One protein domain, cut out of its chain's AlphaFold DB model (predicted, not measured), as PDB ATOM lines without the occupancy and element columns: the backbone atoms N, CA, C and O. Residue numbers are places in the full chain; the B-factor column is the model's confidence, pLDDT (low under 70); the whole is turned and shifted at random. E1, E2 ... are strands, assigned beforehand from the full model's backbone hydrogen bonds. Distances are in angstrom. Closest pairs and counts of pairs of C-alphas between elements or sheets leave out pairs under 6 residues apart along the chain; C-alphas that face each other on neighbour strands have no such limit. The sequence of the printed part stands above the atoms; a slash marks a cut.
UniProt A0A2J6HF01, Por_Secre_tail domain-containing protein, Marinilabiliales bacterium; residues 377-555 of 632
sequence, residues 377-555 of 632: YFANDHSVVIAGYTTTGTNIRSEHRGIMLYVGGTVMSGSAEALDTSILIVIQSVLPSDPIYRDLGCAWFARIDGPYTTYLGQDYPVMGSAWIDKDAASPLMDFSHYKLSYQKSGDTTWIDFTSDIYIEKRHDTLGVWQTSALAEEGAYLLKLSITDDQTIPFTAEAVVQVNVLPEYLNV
ATOM      1  N   TYR A 377     207.766 171.445 169.811       97.38
ATOM      2  CA  TYR A 377     207.470 171.181 168.402       97.38
ATOM      3  C   TYR A 377     208.686 171.513 167.546       97.38
ATOM      4  O   TYR A 377     209.062 172.681 167.458       97.38
ATOM      5  N   PHE A 378     209.303 170.514 166.917       96.69
ATOM      6  CA  PHE A 378     210.585 170.733 166.268       96.69
ATOM      7  C   PHE A 378     210.843 169.943 164.987       96.69
ATOM      8  O   PHE A 378     210.271 168.878 164.743       96.69
ATOM      9  N   ALA A 379     211.745 170.513 164.186       97.56
ATOM     10  CA  ALA A 379     212.416 169.885 163.056       97.56
ATOM     11  C   ALA A 379     213.884 169.644 163.425       97.56
ATOM     12  O   ALA A 379     214.606 170.595 163.722       97.56
ATOM     13  N   ASN A 380     214.323 168.393 163.390       92.69
ATOM     14  CA  ASN A 380     215.690 167.976 163.688       92.69
ATOM     15  C   ASN A 380     216.394 167.395 162.452       92.69
ATOM     16  O   ASN A 380     215.768 167.245 161.406       92.69
ATOM     17  N   ASP A 381     217.674 167.043 162.570       89.88
ATOM     18  CA  ASP A 381     218.496 166.424 161.524       89.88
ATOM     19  C   ASP A 381     218.366 167.119 160.173       89.88
ATOM     20  O   ASP A 381     218.771 168.256 160.045       89.88
ATOM     21  N   HIS A 382     217.797 166.457 159.172       93.25
ATOM     22  CA  HIS A 382     217.518 166.936 157.822       93.25
ATOM     23  C   HIS A 382     216.008 166.971 157.558       93.25
ATOM     24  O   HIS A 382     215.559 166.911 156.412       93.25
ATOM     25  N   SER A 383     215.212 167.002 158.622       96.56
ATOM     26  CA  SER A 383     213.764 166.944 158.550       96.56
ATOM     27  C   SER A 383     213.175 168.293 158.149       96.56
ATOM     28  O   SER A 383     213.805 169.353 158.268       96.56
ATOM     29  N   VAL A 384     211.929 168.259 157.680       97.75
ATOM     30  CA  VAL A 384     211.173 169.462 157.333       97.75
ATOM     31  C   VAL A 384     209.839 169.465 158.032       97.75
ATOM     32  O   VAL A 384     209.032 168.556 157.867       97.75
ATOM     33  N   VAL A 385     209.559 170.553 158.734       98.50
ATOM     34  CA  VAL A 385     208.265 170.794 159.357       98.50
ATOM     35  C   VAL A 385     207.612 172.014 158.723       98.50
ATOM     36  O   VAL A 385     208.186 173.096 158.712       98.50
ATOM     37  N   ILE A 386     206.381 171.858 158.235       97.94
ATOM     38  CA  ILE A 386     205.523 172.949 157.765       97.94
ATOM     39  C   ILE A 386     204.295 173.008 158.677       97.94
ATOM     40  O   ILE A 386     203.360 172.220 158.546       97.94
ATOM     41  N   ALA A 387     204.297 173.962 159.599       97.62
ATOM     42  CA  ALA A 387     203.244 174.185 160.575       97.62
ATOM     43  C   ALA A 387     202.338 175.347 160.149       97.62
ATOM     44  O   ALA A 387     202.664 176.516 160.351       97.62
ATOM     45  N   GLY A 388     201.188 175.030 159.552       95.31
ATOM     46  CA  GLY A 388     200.188 176.011 159.132       95.31
ATOM     47  C   GLY A 388     199.074 176.180 160.165       95.31
ATOM     48  O   GLY A 388     198.514 175.194 160.640       95.31
ATOM     49  N   TYR A 389     198.705 177.421 160.496       95.25
ATOM     50  CA  TYR A 389     197.542 177.731 161.349       95.25
ATOM     51  C   TYR A 389     197.523 176.931 162.661       95.25
ATOM     52  O   TYR A 389     196.490 176.415 163.093       95.25
ATOM     53  N   THR A 390     198.702 176.759 163.253       96.12
ATOM     54  CA  THR A 390     198.910 175.938 164.446       96.12
ATOM     55  C   THR A 390     199.017 176.823 165.676       96.12
ATOM     56  O   THR A 390     199.608 177.898 165.623       96.12
ATOM     57  N   THR A 391     198.435 176.379 166.789       97.69
ATOM     58  CA  THR A 391     198.652 177.001 168.101       97.69
ATOM     59  C   THR A 391     199.617 176.147 168.909       97.69
ATOM     60  O   THR A 391     199.399 174.948 169.061       97.69
ATOM     61  N   THR A 392     200.667 176.750 169.451       97.69
ATOM     62  CA  THR A 392     201.706 176.045 170.204       97.69
ATOM     63  C   THR A 392     201.821 176.631 171.611       97.69
ATOM     64  O   THR A 392     202.001 177.832 171.777       97.69
ATOM     65  N   GLY A 393     201.686 175.792 172.639       96.88
ATOM     66  CA  GLY A 393     201.854 176.139 174.058       96.88
ATOM     67  C   GLY A 393     203.270 175.887 174.591       96.88
ATOM     68  O   GLY A 393     203.478 175.829 175.799       96.88
ATOM     69  N   THR A 394     204.236 175.698 173.705       94.94
ATOM     70  CA  THR A 394     205.617 175.306 174.000       94.94
ATOM     71  C   THR A 394     206.553 175.910 172.951       94.94
ATOM     72  O   THR A 394     206.113 176.630 172.048       94.94
ATOM     73  N   ASN A 395     207.844 175.621 173.052       94.69
ATOM     74  CA  ASN A 395     208.829 176.073 172.082       94.69
ATOM     75  C   ASN A 395     208.529 175.506 170.685       94.69
ATOM     76  O   ASN A 395     208.097 174.358 170.537       94.69
ATOM     77  N   ILE A 396     208.804 176.314 169.660       97.56
ATOM     78  CA  ILE A 396     208.986 175.831 168.291       97.56
ATOM     79  C   ILE A 396     210.463 175.921 167.944       97.56
ATOM     80  O   ILE A 396     211.104 176.925 168.271       97.56
ATOM     81  N   ARG A 397     211.020 174.886 167.316       95.75
ATOM     82  CA  ARG A 397     212.465 174.840 167.112       95.75
ATOM     83  C   ARG A 397     212.902 174.138 165.830       95.75
ATOM     84  O   ARG A 397     212.386 173.079 165.494       95.75
ATOM     85  N   SER A 398     213.894 174.696 165.149       97.69
ATOM     86  CA  SER A 398     214.731 173.948 164.209       97.69
ATOM     87  C   SER A 398     216.088 173.649 164.856       97.69
ATOM     88  O   SER A 398     216.650 174.506 165.540       97.69
ATOM     89  N   GLU A 399     216.602 172.436 164.669       92.56
ATOM     90  CA  GLU A 399     217.872 171.961 165.239       92.56
ATOM     91  C   GLU A 399     218.713 171.239 164.177       92.56
ATOM     92  O   GLU A 399     218.183 170.784 163.161       92.56
ATOM     93  N   HIS A 400     220.025 171.139 164.399       89.56
ATOM     94  CA  HIS A 400     221.010 170.532 163.494       89.56
ATOM     95  C   HIS A 400     220.993 171.078 162.058       89.56
ATOM     96  O   HIS A 400     221.670 172.060 161.771       89.56
ATOM     97  N   ARG A 401     220.288 170.440 161.121       93.75
ATOM     98  CA  ARG A 401     220.087 170.915 159.733       93.75
ATOM     99  C   ARG A 401     218.598 170.935 159.360       93.75
ATOM    100  O   ARG A 401     218.250 170.966 158.178       93.75
ATOM    101  N   GLY A 402     217.727 170.875 160.368       96.69
ATOM    102  CA  GLY A 402     216.287 170.816 160.212       96.69
ATOM    103  C   GLY A 402     215.747 172.143 159.703       96.69
ATOM    104  O   GLY A 402     216.330 173.209 159.928       96.69
ATOM    105  N   ILE A 403     214.611 172.085 159.015       98.19
ATOM    106  CA  ILE A 403     213.933 173.274 158.501       98.19
ATOM    107  C   ILE A 403     212.524 173.322 159.065       98.19
ATOM    108  O   ILE A 403     211.721 172.421 158.826       98.19
ATOM    109  N   MET A 404     212.200 174.397 159.779       98.44
ATOM    110  CA  MET A 404     210.860 174.619 160.311       98.44
ATOM    111  C   MET A 404     210.232 175.872 159.708       98.44
ATOM    112  O   MET A 404     210.741 176.975 159.870       98.44
ATOM    113  N   LEU A 405     209.084 175.707 159.054       98.31
ATOM    114  CA  LEU A 405     208.213 176.789 158.608       98.31
ATOM    115  C   LEU A 405     207.014 176.895 159.536       98.31
ATOM    116  O   LEU A 405     206.201 175.976 159.601       98.31
ATOM    117  N   TYR A 406     206.865 178.033 160.203       98.38
ATOM    118  CA  TYR A 406     205.748 178.305 161.101       98.38
ATOM    119  C   TYR A 406     204.899 179.462 160.569       98.38
ATOM    120  O   TYR A 406     205.281 180.635 160.635       98.38
ATOM    121  N   VAL A 407     203.745 179.121 159.993       97.12
ATOM    122  CA  VAL A 407     202.967 180.006 159.120       97.12
ATOM    123  C   VAL A 407     201.569 180.246 159.679       97.12
ATOM    124  O   VAL A 407     200.785 179.310 159.846       97.12
ATOM    125  N   GLY A 408     201.220 181.512 159.921       95.94
ATOM    126  CA  GLY A 408     199.885 181.897 160.388       95.94
ATOM    127  C   GLY A 408     199.512 181.302 161.749       95.94
ATOM    128  O   GLY A 408     198.328 181.109 162.023       95.94
ATOM    129  N   GLY A 409     200.508 180.933 162.559       96.69
ATOM    130  CA  GLY A 409     200.333 180.268 163.844       96.69
ATOM    131  C   GLY A 409     200.432 181.215 165.038       96.69
ATOM    132  O   GLY A 409     200.594 182.431 164.905       96.69
ATOM    133  N   THR A 410     200.333 180.656 166.240       97.94
ATOM    134  CA  THR A 410     200.516 181.389 167.498       97.94
ATOM    135  C   THR A 410     201.311 180.552 168.487       97.94
ATOM    136  O   THR A 410     200.856 179.487 168.894       97.94
ATOM    137  N   VAL A 411     202.453 181.071 168.931       97.94
ATOM    138  CA  VAL A 411     203.181 180.542 170.087       97.94
ATOM    139  C   VAL A 411     202.665 181.279 171.323       97.94
ATOM    140  O   VAL A 411     202.869 182.480 171.471       97.94
ATOM    141  N   MET A 412     201.928 180.580 172.183       95.00
ATOM    142  CA  MET A 412     201.329 181.146 173.399       95.00
ATOM    143  C   MET A 412     202.334 181.235 174.548       95.00
ATOM    144  O   MET A 412     202.310 182.179 175.335       95.00
ATOM    145  N   SER A 413     203.204 180.235 174.643       90.00
ATOM    146  CA  SER A 413     204.249 180.096 175.656       90.00
ATOM    147  C   SER A 413     205.453 179.408 175.028       90.00
ATOM    148  O   SER A 413     205.280 178.548 174.173       90.00
ATOM    149  N   GLY A 414     206.659 179.790 175.447       91.62
ATOM    150  CA  GLY A 414     207.914 179.308 174.865       91.62
ATOM    151  C   GLY A 414     208.565 180.320 173.922       91.62
ATOM    152  O   GLY A 414     208.153 181.478 173.851       91.62
ATOM    153  N   SER A 415     209.605 179.882 173.223       93.88
ATOM    154  CA  SER A 415     210.358 180.668 172.239       93.88
ATOM    155  C   SER A 415     210.327 180.005 170.861       93.88
ATOM    156  O   SER A 415     210.020 178.819 170.726       93.88
ATOM    157  N   ALA A 416     210.624 180.797 169.834       97.75
ATOM    158  CA  ALA A 416     210.862 180.321 168.479       97.75
ATOM    159  C   ALA A 416     212.376 180.340 168.230       97.75
ATOM    160  O   ALA A 416     212.984 181.407 168.319       97.75
ATOM    161  N   GLU A 417     212.992 179.179 168.009       97.12
ATOM    162  CA  GLU A 417     214.453 179.024 168.052       97.12
ATOM    163  C   GLU A 417     215.019 178.290 166.825       97.12
ATOM    164  O   GLU A 417     214.472 177.276 166.400       97.12
ATOM    165  N   ALA A 418     216.139 178.774 166.289       97.50
ATOM    166  CA  ALA A 418     216.999 178.054 165.351       97.50
ATOM    167  C   ALA A 418     218.348 177.768 166.018       97.50
ATOM    168  O   ALA A 418     219.064 178.702 166.389       97.50
ATOM    169  N   LEU A 419     218.683 176.491 166.185       92.69
ATOM    170  CA  LEU A 419     219.944 176.027 166.773       92.69
ATOM    171  C   LEU A 419     220.782 175.284 165.732       92.69
ATOM    172  O   LEU A 419     220.227 174.748 164.772       92.69
ATOM    173  N   ASP A 420     222.096 175.213 165.931       90.06
ATOM    174  CA  ASP A 420     223.036 174.566 165.005       90.06
ATOM    175  C   ASP A 420     222.915 175.120 163.574       90.06
ATOM    176  O   ASP A 420     222.443 176.223 163.359       90.06
ATOM    177  N   THR A 421     223.279 174.373 162.540       94.88
ATOM    178  CA  THR A 421     223.114 174.783 161.132       94.88
ATOM    179  C   THR A 421     221.668 174.670 160.597       94.88
ATOM    180  O   THR A 421     221.469 174.261 159.450       94.88
ATOM    181  N   SER A 422     220.656 174.989 161.410       97.19
ATOM    182  CA  SER A 422     219.231 174.845 161.069       97.19
ATOM    183  C   SER A 422     218.576 176.151 160.606       97.19
ATOM    184  O   SER A 422     219.128 177.243 160.775       97.19
ATOM    185  N   ILE A 423     217.381 176.037 160.016       98.38
ATOM    186  CA  ILE A 423     216.617 177.178 159.497       98.38
ATOM    187  C   ILE A 423     215.216 177.208 160.111       98.38
ATOM    188  O   ILE A 423     214.409 176.297 159.909       98.38
ATOM    189  N   LEU A 424     214.889 178.322 160.762       98.69
ATOM    190  CA  LEU A 424     213.541 178.633 161.222       98.69
ATOM    191  C   LEU A 424     212.960 179.777 160.391       98.69
ATOM    192  O   LEU A 424     213.487 180.884 160.394       98.69
ATOM    193  N   ILE A 425     211.828 179.546 159.730       98.62
ATOM    194  CA  ILE A 425     211.105 180.571 158.976       98.62
ATOM    195  C   ILE A 425     209.742 180.817 159.615       98.62
ATOM    196  O   ILE A 425     208.859 179.958 159.583       98.62
ATOM    197  N   VAL A 426     209.542 182.015 160.164       98.69
ATOM    198  CA  VAL A 426     208.282 182.408 160.802       98.69
ATOM    199  C   VAL A 426     207.560 183.450 159.953       98.69
ATOM    200  O   VAL A 426     208.038 184.569 159.770       98.69
ATOM    201  N   ILE A 427     206.369 183.093 159.468       98.44
ATOM    202  CA  ILE A 427     205.585 183.915 158.538       98.44
ATOM    203  C   ILE A 427     204.213 184.220 159.123       98.44
ATOM    204  O   ILE A 427     203.452 183.308 159.445       98.44
ATOM    205  N   GLN A 428     203.879 185.507 159.230       97.88
ATOM    206  CA  GLN A 428     202.580 186.012 159.687       97.88
ATOM    207  C   GLN A 428     202.074 185.327 160.975       97.88
ATOM    208  O   GLN A 428     200.884 185.061 161.124       97.88
ATOM    209  N   SER A 429     202.985 185.024 161.902       97.88
ATOM    210  CA  SER A 429     202.676 184.325 163.154       97.88
ATOM    211  C   SER A 429     202.817 185.244 164.368       97.88
ATOM    212  O   SER A 429     203.590 186.209 164.369       97.88
ATOM    213  N   VAL A 430     202.064 184.937 165.424       96.62
ATOM    214  CA  VAL A 430     202.127 185.654 166.703       96.62
ATOM    215  C   VAL A 430     203.072 184.927 167.648       96.62
ATOM    216  O   VAL A 430     202.861 183.757 167.955       96.62
ATOM    217  N   LEU A 431     204.108 185.629 168.104       97.31
ATOM    218  CA  LEU A 431     205.124 185.118 169.018       97.31
ATOM    219  C   LEU A 431     205.203 186.002 170.272       97.31
ATOM    220  O   LEU A 431     204.904 187.197 170.181       97.31
ATOM    221  N   PRO A 432     205.635 185.456 171.422       96.00
ATOM    222  CA  PRO A 432     205.866 186.243 172.633       96.00
ATOM    223  C   PRO A 432     207.139 187.105 172.544       96.00
ATOM    224  O   PRO A 432     207.253 188.105 173.249       96.00
ATOM    225  N   SER A 433     208.080 186.731 171.675       96.06
ATOM    226  CA  SER A 433     209.305 187.468 171.358       96.06
ATOM    227  C   SER A 433     209.744 187.176 169.923       96.06
ATOM    228  O   SER A 433     209.268 186.215 169.315       96.06
ATOM    229  N   ASP A 434     210.679 187.968 169.399       97.88
ATOM    230  CA  ASP A 434     211.329 187.677 168.118       97.88
ATOM    231  C   ASP A 434     211.985 186.283 168.128       97.88
ATOM    232  O   ASP A 434     212.439 185.835 169.193       97.88
ATOM    233  N   PRO A 435     212.048 185.597 166.967       98.06
ATOM    234  CA  PRO A 435     212.819 184.371 166.828       98.06
ATOM    235  C   PRO A 435     214.281 184.555 167.242       98.06
ATOM    236  O   PRO A 435     214.896 185.589 166.982       98.06
ATOM    237  N   ILE A 436     214.835 183.528 167.876       96.69
ATOM    238  CA  ILE A 436     216.213 183.485 168.363       96.69
ATOM    239  C   ILE A 436     216.999 182.518 167.480       96.69
ATOM    240  O   ILE A 436     216.527 181.424 167.195       96.69
ATOM    241  N   TYR A 437     218.216 182.887 167.101       95.44
ATOM    242  CA  TYR A 437     219.157 182.017 166.399       95.44
ATOM    243  C   TYR A 437     220.454 181.907 167.207       95.44
ATOM    244  O   TYR A 437     220.903 182.890 167.803       95.44
ATOM    245  N   ARG A 438     221.030 180.706 167.290       92.44
ATOM    246  CA  ARG A 438     222.292 180.417 167.996       92.44
ATOM    247  C   ARG A 438     223.040 179.298 167.288       92.44
ATOM    248  O   ARG A 438     222.460 178.589 166.476       92.44
ATOM    249  N   ASP A 439     224.319 179.149 167.615       87.19
ATOM    250  CA  ASP A 439     225.122 177.982 167.242       87.19
ATOM    251  C   ASP A 439     225.172 177.714 165.728       87.19
ATOM    252  O   ASP A 439     225.185 176.574 165.309       87.19
ATOM    253  N   LEU A 440     225.279 178.753 164.889       94.31
ATOM    254  CA  LEU A 440     225.202 178.686 163.410       94.31
ATOM    255  C   LEU A 440     223.775 178.721 162.820       94.31
ATOM    256  O   LEU A 440     223.629 178.593 161.601       94.31
ATOM    257  N   GLY A 441     222.746 178.946 163.639       96.50
ATOM    258  CA  GLY A 441     221.348 178.947 163.198       96.50
ATOM    259  C   GLY A 441     220.989 180.161 162.356       96.50
ATOM    260  O   GLY A 441     221.638 181.206 162.453       96.50
ATOM    261  N   CYS A 442     219.933 180.027 161.553       98.06
ATOM    262  CA  CYS A 442     219.338 181.109 160.773       98.06
ATOM    263  C   CYS A 442     217.838 181.225 161.069       98.06
ATOM    264  O   CYS A 442     217.111 180.228 161.071       98.06
ATOM    265  N   ALA A 443     217.372 182.450 161.299       98.50
ATOM    266  CA  ALA A 443     215.971 182.750 161.534       98.50
ATOM    267  C   ALA A 443     215.459 183.810 160.554       98.50
ATOM    268  O   ALA A 443     216.075 184.855 160.360       98.50
ATOM    269  N   TRP A 444     214.290 183.549 159.978       98.56
ATOM    270  CA  TRP A 444     213.552 184.489 159.146       98.56
ATOM    271  C   TRP A 444     212.302 184.939 159.885       98.56
ATOM    272  O   TRP A 444     211.567 184.110 160.440       98.56
ATOM    273  N   PHE A 445     211.993 186.231 159.805       98.69
ATOM    274  CA  PHE A 445     210.732 186.751 160.313       98.69
ATOM    275  C   PHE A 445     210.098 187.731 159.331       98.69
ATOM    276  O   PHE A 445     210.620 188.818 159.076       98.69
ATOM    277  N   ALA A 446     208.938 187.340 158.799       98.56
ATOM    278  CA  ALA A 446     208.127 188.179 157.924       98.56
ATOM    279  C   ALA A 446     206.712 188.305 158.479       98.56
ATOM    280  O   ALA A 446     205.988 187.314 158.626       98.56
ATOM    281  N   ARG A 447     206.294 189.531 158.785       98.25
ATOM    282  CA  ARG A 447     204.981 189.795 159.371       98.25
ATOM    283  C   ARG A 447     204.502 191.196 159.032       98.25
ATOM    284  O   ARG A 447     205.264 192.147 159.144       98.25
ATOM    285  N   ILE A 448     203.223 191.311 158.690       98.62
ATOM    286  CA  ILE A 448     202.509 192.585 158.593       98.62
ATOM    287  C   ILE A 448     201.652 192.734 159.853       98.62
ATOM    288  O   ILE A 448     200.809 191.878 160.135       98.62
ATOM    289  N   ASP A 449     201.875 193.806 160.610       97.56
ATOM    290  CA  ASP A 449     201.159 194.136 161.849       97.56
ATOM    291  C   ASP A 449     199.976 195.082 161.637       97.56
ATOM    292  O   ASP A 449     199.126 195.226 162.516       97.56
ATOM    293  N   GLY A 450     199.908 195.720 160.475       94.06
ATOM    294  CA  GLY A 450     198.825 196.606 160.087       94.06
ATOM    295  C   GLY A 450     199.257 197.578 158.990       94.06
ATOM    296  O   GLY A 450     200.418 197.571 158.582       94.06
ATOM    297  N   PRO A 451     198.342 198.429 158.509       95.56
ATOM    298  CA  PRO A 451     196.962 198.573 158.972       95.56
ATOM    299  C   PRO A 451     196.059 197.427 158.489       95.56
ATOM    300  O   PRO A 451     196.243 196.910 157.396       95.56
ATOM    301  N   TYR A 452     195.037 197.068 159.274       95.38
ATOM    302  CA  TYR A 452     193.985 196.120 158.847       95.38
ATOM    303  C   TYR A 452     192.713 196.823 158.351       95.38
ATOM    304  O   TYR A 452     191.810 196.204 157.786       95.38
ATOM    305  N   THR A 453     192.614 198.134 158.566       95.75
ATOM    306  CA  THR A 453     191.537 198.988 158.056       95.75
ATOM    307  C   THR A 453     192.109 200.355 157.707       95.75
ATOM    308  O   THR A 453     192.919 200.892 158.458       95.75
ATOM    309  N   THR A 454     191.709 200.885 156.557       95.69
ATOM    310  CA  THR A 454     192.180 202.150 155.972       95.69
ATOM    311  C   THR A 454     191.023 202.850 155.257       95.69
ATOM    312  O   THR A 454     189.945 202.272 155.131       95.69
ATOM    313  N   TYR A 455     191.231 204.074 154.780       95.00
ATOM    314  CA  TYR A 455     190.276 204.840 153.980       95.00
ATOM    315  C   TYR A 455     190.862 205.123 152.597       95.00
ATOM    316  O   TYR A 455     192.080 205.179 152.422       95.00
ATOM    317  N   LEU A 456     190.005 205.277 151.595       94.69
ATOM    318  CA  LEU A 456     190.420 205.670 150.253       94.69
ATOM    319  C   LEU A 456     191.017 207.094 150.270       94.69
ATOM    320  O   LEU A 456     190.565 207.938 151.042       94.69
ATOM    321  N   GLY A 457     192.023 207.353 149.428       91.94
ATOM    322  CA  GLY A 457     192.579 208.699 149.224       91.94
ATOM    323  C   GLY A 457     193.686 209.145 150.191       91.94
ATOM    324  O   GLY A 457     194.048 210.318 150.177       91.94
ATOM    325  N   GLN A 458     194.240 208.254 151.020       91.94
ATOM    326  CA  GLN A 458     195.236 208.599 152.046       91.94
ATOM    327  C   GLN A 458     196.488 207.710 151.980       91.94
ATOM    328  O   GLN A 458     196.484 206.622 151.402       91.94
ATOM    329  N   ASP A 459     197.564 208.170 152.614       95.06
ATOM    330  CA  ASP A 459     198.811 207.418 152.754       95.06
ATOM    331  C   ASP A 459     198.835 206.693 154.103       95.06
ATOM    332  O   ASP A 459     198.673 207.320 155.154       95.06
ATOM    333  N   TYR A 460     199.075 205.380 154.088       96.69
ATOM    334  CA  TYR A 460     199.147 204.571 155.306       96.69
ATOM    335  C   TYR A 460     200.504 203.884 155.466       96.69
ATOM    336  O   TYR A 460     200.911 203.137 154.574       96.69
ATOM    337  N   PRO A 461     201.199 204.058 156.607       98.00
ATOM    338  CA  PRO A 461     202.381 203.266 156.907       98.00
ATOM    339  C   PRO A 461     201.977 201.814 157.179       98.00
ATOM    340  O   PRO A 461     201.177 201.537 158.071       98.00
ATOM    341  N   VAL A 462     202.541 200.887 156.410       98.50
ATOM    342  CA  VAL A 462     202.432 199.447 156.650       98.50
ATOM    343  C   VAL A 462     203.479 199.076 157.692       98.50
ATOM    344  O   VAL A 462     204.675 199.187 157.433       98.50
ATOM    345  N   MET A 463     203.028 198.663 158.871       98.62
ATOM    346  CA  MET A 463     203.879 198.289 159.999       98.62
ATOM    347  C   MET A 463     204.158 196.787 159.978       98.62
ATOM    348  O   MET A 463     203.279 196.003 159.608       98.62
ATOM    349  N   GLY A 464     205.348 196.373 160.404       98.38
ATOM    350  CA  GLY A 464     205.680 194.959 160.518       98.38
ATOM    351  C   GLY A 464     207.163 194.663 160.714       98.38
ATOM    352  O   GLY A 464     207.952 195.526 161.098       98.38
ATOM    353  N   SER A 465     207.535 193.416 160.428       98.75
ATOM    354  CA  SER A 465     208.916 192.928 160.469       98.75
ATOM    355  C   SER A 465     209.280 192.220 159.167       98.75
ATOM    356  O   SER A 465     208.466 191.477 158.617       98.75
ATOM    357  N   ALA A 466     210.498 192.465 158.690       98.75
ATOM    358  CA  ALA A 466     211.105 191.823 157.531       98.75
ATOM    359  C   ALA A 466     212.624 191.761 157.742       98.75
ATOM    360  O   ALA A 466     213.314 192.767 157.563       98.75
ATOM    361  N   TRP A 467     213.118 190.601 158.170       98.75
ATOM    362  CA  TRP A 467     214.543 190.355 158.401       98.75
ATOM    363  C   TRP A 467     214.893 188.869 158.269       98.75
ATOM    364  O   TRP A 467     214.024 187.999 158.426       98.75
ATOM    365  N   ILE A 468     216.162 188.603 157.960       98.62
ATOM    366  CA  ILE A 468     216.774 187.273 157.909       98.62
ATOM    367  C   ILE A 468     218.114 187.402 158.616       98.62
ATOM    368  O   ILE A 468     219.047 187.978 158.073       98.62
ATOM    369  N   ASP A 469     218.213 186.814 159.800       97.94
ATOM    370  CA  ASP A 469     219.439 186.851 160.582       97.94
ATOM    371  C   ASP A 469     220.024 185.453 160.741       97.94
ATOM    372  O   ASP A 469     219.322 184.435 160.721       97.94
ATOM    373  N   LYS A 470     221.323 185.418 161.024       96.56
ATOM    374  CA  LYS A 470     222.045 184.210 161.396       96.56
ATOM    375  C   LYS A 470     223.172 184.515 162.370       96.56
ATOM    376  O   LYS A 470     223.606 185.659 162.518       96.56
ATOM    377  N   ASP A 471     223.693 183.471 163.006       91.69
ATOM    378  CA  ASP A 471     224.958 183.594 163.729       91.69
ATOM    379  C   ASP A 471     226.082 184.028 162.769       91.69
ATOM    380  O   ASP A 471     226.135 183.592 161.618       91.69
ATOM    381  N   ALA A 472     227.009 184.871 163.231       91.31
ATOM    382  CA  ALA A 472     228.055 185.440 162.378       91.31
ATOM    383  C   ALA A 472     228.968 184.382 161.726       91.31
ATOM    384  O   ALA A 472     229.528 184.632 160.657       91.31
ATOM    385  N   ALA A 473     229.137 183.213 162.354       92.19
ATOM    386  CA  ALA A 473     229.905 182.104 161.798       92.19
ATOM    387  C   ALA A 473     229.063 181.172 160.906       92.19
ATOM    388  O   ALA A 473     229.617 180.275 160.268       92.19
ATOM    389  N   SER A 474     227.743 181.367 160.849       94.62
ATOM    390  CA  SER A 474     226.834 180.503 160.102       94.62
ATOM    391  C   SER A 474     227.090 180.568 158.588       94.62
ATOM    392  O   SER A 474     227.142 181.662 158.007       94.62
ATOM    393  N   PRO A 475     227.191 179.408 157.907       93.12
ATOM    394  CA  PRO A 475     227.321 179.340 156.453       93.12
ATOM    395  C   PRO A 475     225.980 179.517 155.723       93.12
ATOM    396  O   PRO A 475     225.949 179.437 154.496       93.12
ATOM    397  N   LEU A 476     224.880 179.700 156.459       95.00
ATOM    398  CA  LEU A 476     223.536 179.837 155.906       95.00
ATOM    399  C   LEU A 476     223.334 181.210 155.245       95.00
ATOM    400  O   LEU A 476     224.254 182.032 155.172       95.00
ATOM    401  N   MET A 477     222.128 181.429 154.732       96.00
ATOM    402  CA  MET A 477     221.751 182.641 154.013       96.00
ATOM    403  C   MET A 477     221.587 183.867 154.916       96.00
ATOM    404  O   MET A 477     221.356 183.737 156.116       96.00
ATOM    405  N   ASP A 478     221.666 185.042 154.308       96.56
ATOM    406  CA  ASP A 478     221.444 186.345 154.930       96.56
ATOM    407  C   ASP A 478     220.337 187.119 154.190       96.56
ATOM    408  O   ASP A 478     219.840 186.709 153.131       96.56
ATOM    409  N   PHE A 479     219.933 188.253 154.749       98.44
ATOM    410  CA  PHE A 479     218.932 189.127 154.164       98.44
ATOM    411  C   PHE A 479     219.421 189.776 152.860       98.44
ATOM    412  O   PHE A 479     220.458 190.440 152.821       98.44
ATOM    413  N   SER A 480     218.628 189.659 151.788       98.50
ATOM    414  CA  SER A 480     218.853 190.402 150.541       98.50
ATOM    415  C   SER A 480     217.940 191.615 150.461       98.50
ATOM    416  O   SER A 480     218.407 192.754 150.509       98.50
ATOM    417  N   HIS A 481     216.633 191.392 150.339       98.69
ATOM    418  CA  HIS A 481     215.654 192.470 150.268       98.69
ATOM    419  C   HIS A 481     214.257 191.997 150.658       98.69
ATOM    420  O   HIS A 481     213.962 190.802 150.686       98.69
ATOM    421  N   TYR A 482     213.361 192.950 150.903       98.81
ATOM    422  CA  TYR A 482     211.925 192.696 150.901       98.81
ATOM    423  C   TYR A 482     211.187 193.658 149.973       98.81
ATOM    424  O   TYR A 482     211.721 194.686 149.545       98.81
ATOM    425  N   LYS A 483     209.931 193.325 149.674       98.62
ATOM    426  CA  LYS A 483     209.044 194.114 148.822       98.62
ATOM    427  C   LYS A 483     207.592 194.012 149.273       98.62
ATOM    428  O   LYS A 483     207.167 192.965 149.763       98.62
ATOM    429  N   LEU A 484     206.834 195.093 149.089       98.69
ATOM    430  CA  LEU A 484     205.404 195.131 149.365       98.69
ATOM    431  C   LEU A 484     204.575 195.254 148.083       98.69
ATOM    432  O   LEU A 484     204.832 196.098 147.217       98.69
ATOM    433  N   SER A 485     203.518 194.449 148.023       98.44
ATOM    434  CA  SER A 485     202.551 194.433 146.926       98.44
ATOM    435  C   SER A 485     201.122 194.389 147.466       98.44
ATOM    436  O   SER A 485     200.883 193.948 148.591       98.44
ATOM    437  N   TYR A 486     200.150 194.804 146.660       98.00
ATOM    438  CA  TYR A 486     198.729 194.667 146.969       98.00
ATOM    439  C   TYR A 486     197.948 194.070 145.798       98.00
ATOM    440  O   TYR A 486     198.382 194.125 144.649       98.00
ATOM    441  N   GLN A 487     196.774 193.515 146.083       96.81
ATOM    442  CA  GLN A 487     195.768 193.193 145.070       96.81
ATOM    443  C   GLN A 487     194.364 193.371 145.644       96.81
ATOM    444  O   GLN A 487     194.174 193.264 146.859       96.81
ATOM    445  N   LYS A 488     193.360 193.614 144.795       96.44
ATOM    446  CA  LYS A 488     191.964 193.567 145.244       96.44
ATOM    447  C   LYS A 488     191.592 192.119 145.576       96.44
ATOM    448  O   LYS A 488     192.044 191.180 144.921       96.44
ATOM    449  N   SER A 489     190.793 191.902 146.616       93.19
ATOM    450  CA  SER A 489     190.372 190.549 146.987       93.19
ATOM    451  C   SER A 489     189.554 189.914 145.857       93.19
ATOM    452  O   SER A 489     188.548 190.472 145.423       93.19
ATOM    453  N   GLY A 490     189.995 188.746 145.383       91.69
ATOM    454  CA  GLY A 490     189.430 188.059 144.217       91.69
ATOM    455  C   GLY A 490     190.225 188.251 142.922       91.69
ATOM    456  O   GLY A 490     190.055 187.445 142.006       91.69
ATOM    457  N   ASP A 491     191.128 189.233 142.866       95.00
ATOM    458  CA  ASP A 491     192.042 189.415 141.737       95.00
ATOM    459  C   ASP A 491     193.229 188.437 141.808       95.00
ATOM    460  O   ASP A 491     193.468 187.757 142.813       95.00
ATOM    461  N   THR A 492     193.974 188.352 140.702       92.38
ATOM    462  CA  THR A 492     195.143 187.470 140.543       92.38
ATOM    463  C   THR A 492     196.453 188.216 140.298       92.38
ATOM    464  O   THR A 492     197.508 187.587 140.227       92.38
ATOM    465  N   THR A 493     196.395 189.536 140.106       95.50
ATOM    466  CA  THR A 493     197.557 190.359 139.757       95.50
ATOM    467  C   THR A 493     197.988 191.176 140.963       95.50
ATOM    468  O   THR A 493     197.233 192.018 141.443       95.50
ATOM    469  N   TRP A 494     199.220 190.948 141.411       97.00
ATOM    470  CA  TRP A 494     199.864 191.754 142.441       97.00
ATOM    471  C   TRP A 494     200.440 193.035 141.836       97.00
ATOM    472  O   TRP A 494     201.116 192.990 140.809       97.00
ATOM    473  N   ILE A 495     200.174 194.167 142.486       97.44
ATOM    474  CA  ILE A 495     200.712 195.484 142.148       97.44
ATOM    475  C   ILE A 495     201.695 195.882 143.240       97.44
ATOM    476  O   ILE A 495     201.334 195.998 144.410       97.44
ATOM    477  N   ASP A 496     202.941 196.099 142.852       97.62
ATOM    478  CA  ASP A 496     203.984 196.543 143.763       97.62
ATOM    479  C   ASP A 496     203.823 198.027 144.086       97.62
ATOM    480  O   ASP A 496     203.642 198.845 143.183       97.62
ATOM    481  N   PHE A 497     203.925 198.378 145.366       96.75
ATOM    482  CA  PHE A 497     203.915 199.778 145.808       96.75
ATOM    483  C   PHE A 497     205.212 200.195 146.509       96.75
ATOM    484  O   PHE A 497     205.364 201.351 146.898       96.75
ATOM    485  N   THR A 498     206.180 199.280 146.610       97.69
ATOM    486  CA  THR A 498     207.575 199.592 146.931       97.69
ATOM    487  C   THR A 498     208.505 199.016 145.864       97.69
ATOM    488  O   THR A 498     208.181 198.035 145.189       97.69
ATOM    489  N   SER A 499     209.693 199.607 145.725       97.38
ATOM    490  CA  SER A 499     210.836 198.907 145.130       97.38
ATOM    491  C   SER A 499     211.364 197.842 146.096       97.38
ATOM    492  O   SER A 499     210.861 197.711 147.215       97.38
ATOM    493  N   ASP A 500     212.405 197.126 145.681       98.50
ATOM    494  CA  ASP A 500     213.190 196.288 146.584       98.50
ATOM    495  C   ASP A 500     213.805 197.169 147.683       98.50
ATOM    496  O   ASP A 500     214.340 198.253 147.406       98.50
ATOM    497  N   ILE A 501     213.683 196.727 148.933       98.62
ATOM    498  CA  ILE A 501     214.209 197.407 150.117       98.62
ATOM    499  C   ILE A 501     215.286 196.524 150.745       98.62
ATOM    500  O   ILE A 501     214.999 195.423 151.203       98.62
ATOM    501  N   TYR A 502     216.518 197.038 150.783       98.38
ATOM    502  CA  TYR A 502     217.735 196.324 151.204       98.38
ATOM    503  C   TYR A 502     218.134 196.598 152.666       98.38
ATOM    504  O   TYR A 502     219.300 196.486 153.029       98.38
ATOM    505  N   ILE A 503     217.188 197.038 153.499       98.12
ATOM    506  CA  ILE A 503     217.422 197.315 154.920       98.12
ATOM    507  C   ILE A 503     216.369 196.569 155.722       98.12
ATOM    508  O   ILE A 503     215.176 196.790 155.523       98.12
ATOM    509  N   GLU A 504     216.822 195.741 156.650       98.44
ATOM    510  CA  GLU A 504     215.964 194.988 157.554       98.44
ATOM    511  C   GLU A 504     215.105 195.883 158.448       98.44
ATOM    512  O   GLU A 504     215.510 196.974 158.868       98.44
ATOM    513  N   LYS A 505     213.907 195.397 158.779       98.50
ATOM    514  CA  LYS A 505     212.938 196.098 159.625       98.50
ATOM    515  C   LYS A 505     212.437 195.197 160.742       98.50
ATOM    516  O   LYS A 505     212.009 194.077 160.489       98.50
ATOM    517  N   ARG A 506     212.436 195.713 161.975       98.31
ATOM    518  CA  ARG A 506     211.948 195.027 163.182       98.31
ATOM    519  C   ARG A 506     210.870 195.870 163.842       98.31
ATOM    520  O   ARG A 506     211.192 196.903 164.422       98.31
ATOM    521  N   HIS A 507     209.617 195.430 163.744       97.19
ATOM    522  CA  HIS A 507     208.443 196.122 164.296       97.19
ATOM    523  C   HIS A 507     208.390 197.610 163.909       97.19
ATOM    524  O   HIS A 507     208.139 198.481 164.740       97.19
ATOM    525  N   ASP A 508     208.666 197.905 162.639       98.50
ATOM    526  CA  ASP A 508     208.821 199.259 162.099       98.50
ATOM    527  C   ASP A 508     207.980 199.424 160.817       98.50
ATOM    528  O   ASP A 508     207.294 198.506 160.365       98.50
ATOM    529  N   THR A 509     208.000 200.616 160.227       98.50
ATOM    530  CA  THR A 509     207.375 200.883 158.933       98.50
ATOM    531  C   THR A 509     208.117 200.130 157.829       98.50
ATOM    532  O   THR A 509     209.270 200.434 157.516       98.50
ATOM    533  N   LEU A 510     207.426 199.176 157.206       98.62
ATOM    534  CA  LEU A 510     207.888 198.419 156.045       98.62
ATOM    535  C   LEU A 510     207.785 199.244 154.753       98.62
ATOM    536  O   LEU A 510     208.611 199.107 153.854       98.62
ATOM    537  N   GLY A 511     206.784 200.115 154.648       98.06
ATOM    538  CA  GLY A 511     206.567 200.996 153.502       98.06
ATOM    539  C   GLY A 511     205.300 201.827 153.671       98.06
ATOM    540  O   GLY A 511     204.573 201.654 154.646       98.06
ATOM    541  N   VAL A 512     205.027 202.734 152.734       98.00
ATOM    542  CA  VAL A 512     203.819 203.574 152.751       98.00
ATOM    543  C   VAL A 512     202.918 203.165 151.593       98.00
ATOM    544  O   VAL A 512     203.326 203.237 150.436       98.00
ATOM    545  N   TRP A 513     201.701 202.720 151.902       97.50
ATOM    546  CA  TRP A 513     200.700 202.347 150.911       97.50
ATOM    547  C   TRP A 513     199.791 203.537 150.601       97.50
ATOM    548  O   TRP A 513     199.087 204.032 151.482       97.50
ATOM    549  N   GLN A 514     199.820 203.993 149.349       95.69
ATOM    550  CA  GLN A 514     199.032 205.133 148.880       95.69
ATOM    551  C   GLN A 514     197.674 204.650 148.367       95.69
ATOM    552  O   GLN A 514     197.564 204.145 147.245       95.69
ATOM    553  N   THR A 515     196.616 204.793 149.169       95.19
ATOM    554  CA  THR A 515     195.281 204.308 148.781       95.19
ATOM    555  C   THR A 515     194.603 205.211 147.752       95.19
ATOM    556  O   THR A 515     193.601 204.818 147.161       95.19
ATOM    557  N   SER A 516     195.155 206.396 147.471       91.31
ATOM    558  CA  SER A 516     194.702 207.279 146.386       91.31
ATOM    559  C   SER A 516     194.877 206.674 144.988       91.31
ATOM    560  O   SER A 516     194.215 207.108 144.049       91.31
ATOM    561  N   ALA A 517     195.757 205.679 144.836       87.94
ATOM    562  CA  ALA A 517     195.972 204.962 143.580       87.94
ATOM    563  C   ALA A 517     194.970 203.811 143.360       87.94
ATOM    564  O   ALA A 517     194.994 203.163 142.310       87.94
ATOM    565  N   LEU A 518     194.109 203.526 144.342       93.75
ATOM    566  CA  LEU A 518     193.105 202.470 144.246       93.75
ATOM    567  C   LEU A 518     191.885 202.958 143.463       93.75
ATOM    568  O   LEU A 518     191.488 204.116 143.556       93.75
ATOM    569  N   ALA A 519     191.270 202.057 142.700       89.50
ATOM    570  CA  ALA A 519     190.106 202.394 141.885       89.50
ATOM    571  C   ALA A 519     188.808 202.532 142.705       89.50
ATOM    572  O   ALA A 519     187.900 203.243 142.286       89.50
ATOM    573  N   GLU A 520     188.706 201.822 143.832       93.38
ATOM    574  CA  GLU A 520     187.486 201.709 144.641       93.38
ATOM    575  C   GLU A 520     187.786 201.185 146.056       93.38
ATOM    576  O   GLU A 520     188.831 200.571 146.305       93.38
ATOM    577  N   GLU A 521     186.848 201.391 146.978       94.75
ATOM    578  CA  GLU A 521     186.844 200.794 148.311       94.75
ATOM    579  C   GLU A 521     186.628 199.262 148.287       94.75
ATOM    580  O   GLU A 521     186.260 198.660 147.276       94.75
ATOM    581  N   GLY A 522     186.842 198.602 149.428       95.94
ATOM    582  CA  GLY A 522     186.568 197.176 149.612       95.94
ATOM    583  C   GLY A 522     187.714 196.397 150.251       95.94
ATOM    584  O   GLY A 522     188.609 196.954 150.881       95.94
ATOM    585  N   ALA A 523     187.669 195.072 150.121       97.31
ATOM    586  CA  ALA A 523     188.703 194.193 150.657       97.31
ATOM    587  C   ALA A 523     189.887 194.086 149.686       97.31
ATOM    588  O   ALA A 523     189.715 193.722 148.522       97.31
ATOM    589  N   TYR A 524     191.086 194.325 150.201       97.94
ATOM    590  CA  TYR A 524     192.363 194.148 149.518       97.94
ATOM    591  C   TYR A 524     193.218 193.135 150.279       97.94
ATOM    592  O   TYR A 524     193.001 192.881 151.464       97.94
ATOM    593  N   LEU A 525     194.194 192.548 149.594       97.94
ATOM    594  CA  LEU A 525     195.269 191.788 150.219       97.94
ATOM    595  C   LEU A 525     196.556 192.598 150.122       97.94
ATOM    596  O   LEU A 525     196.887 193.077 149.038       97.94
ATOM    597  N   LEU A 526     197.280 192.716 151.231       98.19
ATOM    598  CA  LEU A 526     198.665 193.171 151.251       98.19
ATOM    599  C   LEU A 526     199.584 191.961 151.345       98.19
ATOM    600  O   LEU A 526     199.292 191.016 152.080       98.19
ATOM    601  N   LYS A 527     200.694 192.014 150.617       98.25
ATOM    602  CA  LYS A 527     201.733 190.995 150.605       98.25
ATOM    603  C   LYS A 527     203.084 191.611 150.911       98.25
ATOM    604  O   LYS A 527     203.448 192.624 150.323       98.25
ATOM    605  N   LEU A 528     203.816 190.952 151.798       98.69
ATOM    606  CA  LEU A 528     205.230 191.163 152.062       98.69
ATOM    607  C   LEU A 528     205.985 189.959 151.510       98.69
ATOM    608  O   LEU A 528     205.775 188.848 151.988       98.69
ATOM    609  N   SER A 529     206.853 190.185 150.530       98.50
ATOM    610  CA  SER A 529     207.788 189.189 150.006       98.50
ATOM    611  C   SER A 529     209.174 189.489 150.577       98.50
ATOM    612  O   SER A 529     209.664 190.598 150.388       98.50
ATOM    613  N   ILE A 530     209.783 188.542 151.287       98.44
ATOM    614  CA  ILE A 530     211.151 188.638 151.818       98.44
ATOM    615  C   ILE A 530     212.049 187.639 151.091       98.44
ATOM    616  O   ILE A 530     211.643 186.494 150.896       98.44
ATOM    617  N   THR A 531     213.244 188.067 150.696       98.38
ATOM    618  CA  THR A 531     214.152 187.314 149.828       98.38
ATOM    619  C   THR A 531     215.556 187.252 150.429       98.38
ATOM    620  O   THR A 531     216.043 188.253 150.964       98.38
ATOM    621  N   ASP A 532     216.211 186.096 150.320       97.75
ATOM    622  CA  ASP A 532     217.588 185.893 150.787       97.75
ATOM    623  C   ASP A 532     218.667 186.229 149.746       97.75
ATOM    624  O   ASP A 532     218.391 186.588 148.596       97.75
ATOM    625  N   ASP A 533     219.922 186.170 150.185       96.50
ATOM    626  CA  ASP A 533     221.118 186.498 149.409       96.50
ATOM    627  C   ASP A 533     221.759 185.300 148.685       96.50
ATOM    628  O   ASP A 533     222.860 185.416 148.132       96.50
ATOM    629  N   GLN A 534     221.082 184.148 148.644       93.62
ATOM    630  CA  GLN A 534     221.625 182.956 147.999       93.62
ATOM    631  C   GLN A 534     221.768 183.135 146.481       93.62
ATOM    632  O   GLN A 534     221.132 183.972 145.839       93.62
ATOM    633  N   THR A 535     222.599 182.292 145.856       89.88
ATOM    634  CA  THR A 535     222.805 182.326 144.392       89.88
ATOM    635  C   THR A 535     221.517 182.047 143.615       89.88
ATOM    636  O   THR A 535     221.328 182.569 142.516       89.88
ATOM    637  N   ILE A 536     220.633 181.221 144.179       90.44
ATOM    638  CA  ILE A 536     219.265 181.035 143.707       90.44
ATOM    639  C   ILE A 536     218.369 181.521 144.850       90.44
ATOM    640  O   ILE A 536     218.086 180.730 145.747       90.44
ATOM    641  N   PRO A 537     217.962 182.803 144.834       90.19
ATOM    642  CA  PRO A 537     217.280 183.388 145.971       90.19
ATOM    643  C   PRO A 537     215.979 182.666 146.295       90.19
ATOM    644  O   PRO A 537     215.161 182.396 145.404       90.19
ATOM    645  N   PHE A 538     215.765 182.400 147.575       92.81
ATOM    646  CA  PHE A 538     214.490 181.934 148.087       92.81
ATOM    647  C   PHE A 538     213.638 183.129 148.546       92.81
ATOM    648  O   PHE A 538     214.160 184.127 149.032       92.81
ATOM    649  N   THR A 539     212.313 183.066 148.349       95.94
ATOM    650  CA  THR A 539     211.378 184.133 148.749       95.94
ATOM    651  C   THR A 539     210.214 183.575 149.559       95.94
ATOM    652  O   THR A 539     209.465 182.728 149.066       95.94
ATOM    653  N   ALA A 540     210.029 184.091 150.774       95.50
ATOM    654  CA  ALA A 540     208.870 183.810 151.615       95.50
ATOM    655  C   ALA A 540     207.854 184.957 151.550       95.50
ATOM    656  O   ALA A 540     208.228 186.120 151.402       95.50
ATOM    657  N   GLU A 541     206.562 184.642 151.675       96.88
ATOM    658  CA  GLU A 541     205.489 185.628 151.522       96.88
ATOM    659  C   GLU A 541     204.524 185.623 152.715       96.88
ATOM    660  O   GLU A 541     203.908 184.602 153.021       96.88
ATOM    661  N   ALA A 542     204.345 186.779 153.355       97.38
ATOM    662  CA  ALA A 542     203.282 187.029 154.326       97.38
ATOM    663  C   ALA A 542     202.133 187.782 153.644       97.38
ATOM    664  O   ALA A 542     202.368 188.781 152.968       97.38
ATOM    665  N   VAL A 543     200.889 187.326 153.828       96.62
ATOM    666  CA  VAL A 543     199.700 187.946 153.222       96.62
ATOM    667  C   VAL A 543     198.653 188.243 154.290       96.62
ATOM    668  O   VAL A 543     198.279 187.356 155.057       96.62
ATOM    669  N   VAL A 544     198.138 189.474 154.304       97.12
ATOM    670  CA  VAL A 544     197.045 189.901 155.192       97.12
ATOM    671  C   VAL A 544     195.920 190.556 154.401       97.12
ATOM    672  O   VAL A 544     196.150 191.156 153.353       97.12
ATOM    673  N   GLN A 545     194.691 190.459 154.909       97.38
ATOM    674  CA  GLN A 545     193.565 191.216 154.368       97.38
ATOM    675  C   GLN A 545     193.502 192.599 155.020       97.38
ATOM    676  O   GLN A 545     193.606 192.722 156.240       97.38
ATOM    677  N   VAL A 546     193.258 193.622 154.204       97.50
ATOM    678  CA  VAL A 546     193.021 195.000 154.636       97.50
ATOM    679  C   VAL A 546     191.703 195.479 154.050       97.50
ATOM    680  O   VAL A 546     191.440 195.298 152.861       97.50
ATOM    681  N   ASN A 547     190.858 196.084 154.878       97.81
ATOM    682  CA  ASN A 547     189.611 196.686 154.417       97.81
ATOM    683  C   ASN A 547     189.833 198.181 154.148       97.81
ATOM    684  O   ASN A 547     190.205 198.925 155.056       97.81
ATOM    685  N   VAL A 548     189.605 198.615 152.912       97.19
ATOM    686  CA  VAL A 548     189.611 200.024 152.503       97.19
ATOM    687  C   VAL A 548     188.172 200.523 152.552       97.19
ATOM    688  O   VAL A 548     187.295 199.957 151.901       97.19
ATOM    689  N   LEU A 549     187.919 201.549 153.350       95.50
ATOM    690  CA  LEU A 549     186.618 202.194 153.501       95.50
ATOM    691  C   LEU A 549     186.512 203.415 152.570       95.50
ATOM    692  O   LEU A 549     187.547 203.931 152.140       95.50
ATOM    693  N   PRO A 550     185.293 203.896 152.259       92.50
ATOM    694  CA  PRO A 550     185.110 205.120 151.485       92.50
ATOM    695  C   PRO A 550     185.869 206.293 152.103       92.50
ATOM    696  O   PRO A 550     185.989 206.373 153.326       92.50
ATOM    697  N   GLU A 551     186.361 207.198 151.260       85.38
ATOM    698  CA  GLU A 551     187.004 208.433 151.706       85.38
ATOM    699  C   GLU A 551     186.097 209.158 152.713       85.38
ATOM    700  O   GLU A 551     184.872 209.220 152.547       85.38
ATOM    701  N   TYR A 552     186.686 209.704 153.778       69.75
ATOM    702  CA  TYR A 552     185.951 210.653 154.601       69.75
ATOM    703  C   TYR A 552     185.543 211.814 153.695       69.75
ATOM    704  O   TYR A 552     186.406 212.532 153.196       69.75
ATOM    705  N   LEU A 553     184.237 212.044 153.529       55.66
ATOM    706  CA  LEU A 553     183.747 213.383 153.219       55.66
ATOM    707  C   LEU A 553     184.153 214.245 154.410       55.66
ATOM    708  O   LEU A 553     183.408 214.381 155.381       55.66
ATOM    709  N   ASN A 554     185.383 214.745 154.370       48.31
ATOM    710  CA  ASN A 554     185.810 215.827 155.215       48.31
ATOM    711  C   ASN A 554     184.903 216.976 154.779       48.31
ATOM    712  O   ASN A 554     185.107 217.587 153.733       48.31
ATOM    713  N   VAL A 555     183.803 217.179 155.504       49.03
ATOM    714  CA  VAL A 555     183.154 218.479 155.486       49.03
ATOM    715  C   VAL A 555     184.263 219.378 155.987       49.03
ATOM    716  O   VAL A 555     184.691 219.184 157.125       49.03
TER     717      VAL A 555
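What this domain is: This is residues 377 to 555 of the 632 residues of the protein "Por_Secre_tail domain-containing protein" of Marinilabiliales bacterium (UniProt A0A2J6HF01). One long twisted sheet joins two parts: in the first, residues 377 to 427 wind in three stacked turns, with E1, E3 and E5 packed over E2, E4 and E6; in the second, E7, E9 and E11 make a sandwich with a curled second sheet, E8 E13 E12 E10. The printed part has 179 residues, with no named helix and thirteen strands, E1 to E13 in order along the chain, and its class is all strand. The long sheet, E2 E4 E6 E7 E9 E11, and the curled sheet are mixed; the small sheet, E1 E3 E5, is parallel. The whole is compact, with a radius of gyration of the C-alphas of 17.4 A, and elongated, spanning 60 by 36 by 27 A.

Where its parts are: Find C-alpha 377 at (207.470, 171.181, 168.402), where E1, residues 377 to 379, begins. Read on through E2, 384 to 388, E3, 396 to 398, E4, 403 to 407, E5, 416 to 418, and E6, 423 to 427. E7, 442 to 450, is 25.7 A long and runs on into E8, 453 to 455, at 51 degrees. E9, 459 to 470, covers 34.0 A from C-alpha 459 at (198.811, 207.418, 152.754). E10, 479 to 488, is 28.7 A long, and E11, 505 to 514, bends by 79 degrees at residue 508. E12, 522 to 532, is 33.0 A long, and E13, 539 to 549, covers 31.0 A to C-alpha 549 at (186.618, 202.194, 153.501).

How they stand to each other: Start in the long sheet at its edge strand E2, parallel to E4, with N 387 and O 405 2.8 A apart. E6 and E7 are also parallel, with N 444 and O 424 at 2.8 A. E7 and E9 are antiparallel at 169 degrees, with N 443 and O 469 at 2.8 A. The three sheets form a stack, face to face in turn. Look at E3 and E6 between the long sheet and the small sheet, E1 E3 E5: their closest C-alphas, those of Ser 398 and Leu 424, are 5.7 A apart. Within the small sheet, E1 and E3 are parallel, with N 379 and O 397 at 3.0 A. Toward the curled sheet, the closest C-alphas of E7 and E13, Arg 447 and Ala 542, are 6.0 A apart. There E12 and E13 form a hairpin, with N 548 and O 522 at 2.8 A. E1 and E13 are apart.

The domain as a whole: The two C-alphas farthest apart, Asp 381 and Val 555, are 63.2 A from each other. The printed part has no cut. The long links are E6 to E7, 14 residues, and E10 to E11, 16 residues. The mean pLDDT of the printed part is 95.2; look for values under 70 at residues 552 to 555.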